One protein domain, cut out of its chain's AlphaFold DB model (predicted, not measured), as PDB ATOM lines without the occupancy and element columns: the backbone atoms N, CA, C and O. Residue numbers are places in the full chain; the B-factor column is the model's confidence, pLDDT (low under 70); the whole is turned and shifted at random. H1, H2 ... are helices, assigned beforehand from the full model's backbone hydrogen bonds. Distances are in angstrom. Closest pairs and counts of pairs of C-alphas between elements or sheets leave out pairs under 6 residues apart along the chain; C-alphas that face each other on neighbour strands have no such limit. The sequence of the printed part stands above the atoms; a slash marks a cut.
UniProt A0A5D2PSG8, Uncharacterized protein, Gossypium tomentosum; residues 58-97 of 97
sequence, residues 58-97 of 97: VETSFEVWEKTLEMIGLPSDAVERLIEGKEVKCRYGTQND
ATOM      1  N   VAL A  58      -8.026  50.925 -23.745       92.44
ATOM      2  CA  VAL A  58      -8.933  50.153 -22.885       92.44
ATOM      3  C   VAL A  58      -8.449  48.708 -22.733       92.44
ATOM      4  O   VAL A  58      -8.463  48.172 -21.629       92.44
ATOM      5  N   GLU A  59      -7.954  48.098 -23.813       94.00
ATOM      6  CA  GLU A  59      -7.393  46.739 -23.804       94.00
ATOM      7  C   GLU A  59      -6.240  46.622 -22.801       94.00
ATOM      8  O   GLU A  59      -6.291  45.807 -21.882       94.00
ATOM      9  N   THR A  60      -5.247  47.510 -22.904       93.88
ATOM     10  CA  THR A  60      -4.103  47.523 -21.979       93.88
ATOM     11  C   THR A  60      -4.542  47.818 -20.547       93.88
ATOM     12  O   THR A  60      -4.003  47.244 -19.604       93.88
ATOM     13  N   SER A  61      -5.542  48.683 -20.365       91.94
ATOM     14  CA  SER A  61      -6.092  48.986 -19.040       91.94
ATOM     15  C   SER A  61      -6.703  47.745 -18.380       91.94
ATOM     16  O   SER A  61      -6.443  47.496 -17.201       91.94
ATOM     17  N   PHE A  62      -7.443  46.927 -19.136       92.62
ATOM     18  CA  PHE A  62      -7.973  45.650 -18.648       92.62
ATOM     19  C   PHE A  62      -6.863  44.641 -18.341       92.62
ATOM     20  O   PHE A  62      -6.894  44.008 -17.288       92.62
ATOM     21  N   GLU A  63      -5.849  44.517 -19.198       95.38
ATOM     22  CA  GLU A  63      -4.712  43.625 -18.930       95.38
ATOM     23  C   GLU A  63      -3.970  44.007 -17.643       95.38
ATOM     24  O   GLU A  63      -3.660  43.144 -16.817       95.38
ATOM     25  N   VAL A  64      -3.712  45.304 -17.448       95.19
ATOM     26  CA  VAL A  64      -3.073  45.827 -16.233       95.19
ATOM     27  C   VAL A  64      -3.938  45.553 -15.006       95.19
ATOM     28  O   VAL A  64      -3.403  45.156 -13.969       95.19
ATOM     29  N   TRP A  65      -5.254  45.726 -15.112       94.38
ATOM     30  CA  TRP A  65      -6.197  45.444 -14.033       94.38
ATOM     31  C   TRP A  65      -6.169  43.971 -13.607       94.38
ATOM     32  O   TRP A  65      -5.895  43.672 -12.441       94.38
ATOM     33  N   GLU A  66      -6.334  43.051 -14.558       95.00
ATOM     34  CA  GLU A  66      -6.307  41.604 -14.316       95.00
ATOM     35  C   GLU A  66      -4.971  41.154 -13.718       95.00
ATOM     36  O   GLU A  66      -4.930  40.427 -12.719       95.00
ATOM     37  N   LYS A  67      -3.854  41.638 -14.275       96.50
ATOM     38  CA  LYS A  67      -2.523  41.339 -13.737       96.50
ATOM     39  C   LYS A  67      -2.317  41.908 -12.347       96.50
ATOM     40  O   LYS A  67      -1.688  41.252 -11.521       96.50
ATOM     41  N   THR A  68      -2.854  43.089 -12.061       95.81
ATOM     42  CA  THR A  68      -2.781  43.674 -10.721       95.81
ATOM     43  C   THR A  68      -3.519  42.802  -9.716       95.81
ATOM     44  O   THR A  68      -2.923  42.465  -8.693       95.81
ATOM     45  N   LEU A  69      -4.749  42.373 -10.019       95.19
ATOM     46  CA  LEU A  69      -5.528  41.473  -9.162       95.19
ATOM     47  C   LEU A  69      -4.800  40.142  -8.926       95.19
ATOM     48  O   LEU A  69      -4.639  39.730  -7.773       95.19
ATOM     49  N   GLU A  70      -4.262  39.529  -9.985       94.62
ATOM     50  CA  GLU A  70      -3.445  38.311  -9.900       94.62
ATOM     51  C   GLU A  70      -2.233  38.502  -8.969       94.62
ATOM     52  O   GLU A  70      -1.985  37.670  -8.089       94.62
ATOM     53  N   MET A  71      -1.501  39.613  -9.129       94.81
ATOM     54  CA  MET A  71      -0.298  39.933  -8.351       94.81
ATOM     55  C   MET A  71      -0.586  40.208  -6.878       94.81
ATOM     56  O   MET A  71       0.236  39.856  -6.034       94.81
ATOM     57  N   ILE A  72      -1.728  40.817  -6.551       94.06
ATOM     58  CA  ILE A  72      -2.152  41.036  -5.157       94.06
ATOM     59  C   ILE A  72      -2.946  39.851  -4.593       94.06
ATOM     60  O   ILE A  72      -3.405  39.902  -3.453       94.06
ATOM     61  N   GLY A  73      -3.065  38.757  -5.354       93.06
ATOM     62  CA  GLY A  73      -3.642  37.500  -4.893       93.06
ATOM     63  C   GLY A  73      -5.163  37.525  -4.765       93.06
ATOM     64  O   GLY A  73      -5.712  36.722  -4.004       93.06
ATOM     65  N   LEU A  74      -5.829  38.434  -5.473       94.75
ATOM     66  CA  LEU A  74      -7.281  38.519  -5.558       94.75
ATOM     67  C   LEU A  74      -7.784  37.847  -6.845       94.75
ATOM     68  O   LEU A  74      -7.066  37.806  -7.845       94.75
ATOM     69  N   PRO A  75      -8.999  37.278  -6.831       92.88
ATOM     70  CA  PRO A  75      -9.630  36.800  -8.052       92.88
ATOM     71  C   PRO A  75     -10.064  37.978  -8.943       92.88
ATOM     72  O   PRO A  75     -10.240  39.094  -8.458       92.88
ATOM     73  N   SER A  76     -10.258  37.724 -10.238       91.44
ATOM     74  CA  SER A  76     -10.687  38.745 -11.205       91.44
ATOM     75  C   SER A  76     -12.079  39.309 -10.904       91.44
ATOM     76  O   SER A  76     -12.322  40.487 -11.115       91.44
ATOM     77  N   ASP A  77     -12.952  38.496 -10.302       92.94
ATOM     78  CA  ASP A  77     -14.299  38.876  -9.856       92.94
ATOM     79  C   ASP A  77     -14.325  39.558  -8.472       92.94
ATOM     80  O   ASP A  77     -15.387  39.704  -7.855       92.94
ATOM     81  N   ALA A  78     -13.158  39.917  -7.921       93.25
ATOM     82  CA  ALA A  78     -13.058  40.454  -6.569       93.25
ATOM     83  C   ALA A  78     -13.873  41.736  -6.402       93.25
ATOM     84  O   ALA A  78     -14.544  41.902  -5.385       93.25
ATOM     85  N   VAL A  79     -13.823  42.642  -7.376       92.06
ATOM     86  CA  VAL A  79     -14.481  43.944  -7.251       92.06
ATOM     87  C   VAL A  79     -15.993  43.812  -7.360       92.06
ATOM     88  O   VAL A  79     -16.701  44.363  -6.518       92.06
ATOM     89  N   GLU A  80     -16.494  43.011  -8.292       94.75
ATOM     90  CA  GLU A  80     -17.921  42.718  -8.442       94.75
ATOM     91  C   GLU A  80     -18.475  42.108  -7.153       94.75
ATOM     92  O   GLU A  80     -19.492  42.555  -6.620       94.75
ATOM     93  N   ARG A  81     -17.755  41.139  -6.581       93.44
ATOM     94  CA  ARG A  81     -18.143  40.499  -5.321       93.44
ATOM     95  C   ARG A  81     -18.147  41.469  -4.147       93.44
ATOM     96  O   ARG A  81     -19.062  41.403  -3.329       93.44
ATOM     97  N   LEU A  82     -17.163  42.362  -4.058       93.50
ATOM     98  CA  LEU A  82     -17.102  43.371  -2.998       93.50
ATOM     99  C   LEU A  82     -18.241  44.391  -3.117       93.50
ATOM    100  O   LEU A  82     -18.822  44.763  -2.099       93.50
ATOM    101  N   ILE A  83     -18.605  44.797  -4.337       94.75
ATOM    102  CA  ILE A  83     -19.756  45.679  -4.592       94.75
ATOM    103  C   ILE A  83     -21.067  45.001  -4.169       94.75
ATOM    104  O   ILE A  83     -21.934  45.642  -3.577       94.75
ATOM    105  N   GLU A  84     -21.195  43.692  -4.395       96.06
ATOM    106  CA  GLU A  84     -22.326  42.880  -3.923       96.06
ATOM    107  C   GLU A  84     -22.303  42.613  -2.403       96.06
ATOM    108  O   GLU A  84     -23.201  41.949  -1.877       96.06
ATOM    109  N   GLY A  85     -21.286  43.101  -1.683       93.25
ATOM    110  CA  GLY A  85     -21.121  42.899  -0.244       93.25
ATOM    111  C   GLY A  85     -20.665  41.489   0.144       93.25
ATOM    112  O   GLY A  85     -20.823  41.089   1.298       93.25
ATOM    113  N   LYS A  86     -20.123  40.712  -0.799       94.12
ATOM    114  CA  LYS A  86     -19.594  39.365  -0.552       94.12
ATOM    115  C   LYS A  86     -18.152  39.429  -0.057       94.12
ATOM    116  O   LYS A  86     -17.361  40.273  -0.472       94.12
ATOM    117  N   GLU A  87     -17.779  38.453   0.762       90.38
ATOM    118  CA  GLU A  87     -16.386  38.270   1.161       90.38
ATOM    119  C   GLU A  87     -15.537  37.720   0.005       90.38
ATOM    120  O   GLU A  87     -15.955  36.840  -0.767       90.38
ATOM    121  N   VAL A  88     -14.303  38.218  -0.079       91.50
ATOM    122  CA  VAL A  88     -13.290  37.797  -1.048       91.50
ATOM    123  C   VAL A  88     -12.056  37.329  -0.289       91.50
ATOM    124  O   VAL A  88     -11.517  38.041   0.556       91.50
ATOM    125  N   LYS A  89     -11.597  36.111  -0.590       89.19
ATOM    126  CA  LYS A  89     -10.384  35.553   0.013       89.19
ATOM    127  C   LYS A  89      -9.162  36.009  -0.779       89.19
ATOM    128  O   LYS A  89      -9.054  35.707  -1.963       89.19
ATOM    129  N   CYS A  90      -8.237  36.689  -0.108       90.56
ATOM    130  CA  CYS A  90      -6.929  37.023  -0.662       90.56
ATOM    131  C   CYS A  90      -5.943  35.874  -0.427       90.56
ATOM    132  O   CYS A  90      -5.841  35.368   0.690       90.56
ATOM    133  N   ARG A  91      -5.173  35.499  -1.457       90.25
ATOM    134  CA  ARG A  91      -4.120  34.468  -1.374       90.25
ATOM    135  C   ARG A  91      -3.079  34.768  -0.291       90.25
ATOM    136  O   ARG A  91      -2.542  33.837   0.299       90.25
ATOM    137  N   TYR A  92      -2.793  36.046  -0.055       88.62
ATOM    138  CA  TYR A  92      -1.801  36.500   0.922       88.62
ATOM    139  C   TYR A  92      -2.404  36.876   2.278       88.62
ATOM    140  O   TYR A  92      -1.660  37.193   3.204       88.62
ATOM    141  N   GLY A  93      -3.734  36.866   2.408       81.31
ATOM    142  CA  GLY A  93      -4.390  37.100   3.688       81.31
ATOM    143  C   GLY A  93      -4.061  35.963   4.650       81.31
ATOM    144  O   GLY A  93      -4.229  34.793   4.305       81.31
ATOM    145  N   THR A  94      -3.576  36.295   5.846       70.06
ATOM    146  CA  THR A  94      -3.288  35.309   6.888       70.06
ATOM    147  C   THR A  94      -4.572  34.552   7.217       70.06
ATOM    148  O   THR A  94      -5.529  35.138   7.721       70.06
ATOM    149  N   GLN A  95      -4.604  33.251   6.925       63.66
ATOM    150  CA  GLN A  95      -5.593  32.346   7.500       63.66
ATOM    151  C   GLN A  95      -5.213  32.176   8.972       63.66
ATOM    152  O   GLN A  95      -4.425  31.301   9.315       63.66
ATOM    153  N   ASN A  96      -5.667  33.092   9.823       54.88
ATOM    154  CA  ASN A  96      -5.705  32.819  11.250       54.88
ATOM    155  C   ASN A  96      -6.964  31.978  11.477       54.88
ATOM    156  O   ASN A  96      -8.070  32.508  11.356       54.88
ATOM    157  N   ASP A  97      -6.758  30.678  11.696       42.38
ATOM    158  CA  ASP A  97      -7.767  29.748  12.219       42.38
ATOM    159  C   ASP A  97      -8.280  30.188  13.603       42.38
ATOM    160  O   ASP A  97      -7.464  30.702  14.410       42.38
TER     161      ASP A  97
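This is residues 58 to 97 of the 97 residues of an uncharacterized protein of Gossypium tomentosum (UniProt A0A5D2PSG8). Look for a flat, open zigzag with no closed core: a longer helix, H1, then a short link that leads off to a small helix, H2, then a tail with no named element, residues 84 to 97, which folds back from H2 and runs out at the end of the long axis away from the start of H1. Residues 58 to 64 of H1 stick out at one end, and residues 80 to 85 stick out at the bend round H2. The printed part has 40 residues with two named helices, H1 then H2, and no named strand; the class is all helix. The whole is loose, with a radius of gyration of the C-alphas of 11.6 A, and spans 40 by 22 by 7 A.

Start at H1, residues 58 to 71, of which 58 to 64 stand free, with no C-alpha 8 or more places away along the chain within 10 A. A short link of 6 residues leads to H2, residues 78 to 83. H1 and H2 are apart, but only just: their closest C-alphas are 8.0 A from each other. Residues 80 to 85, of which 80 to 83 belong to H2, stand free as well. In H1 and H2 every O i to N i+4 pair is within hydrogen-bond range.

Find C-alpha 58 at (-8.933, 50.153, -22.885); from there H1 runs 19.8 A to C-alpha 71 at (-0.298, 39.933, -8.351). H2 begins at C-alpha 78 and ends at C-alpha 83, at (-19.756, 45.679, -4.592), 8.7 A on.

The two C-alphas farthest apart are those of Val 58 and Asp 97, the chain's last residue, at 40.6 A. The printed part has no cut. The mean pLDDT of the printed part is 89.5, and residues 95 to 97 are under 70.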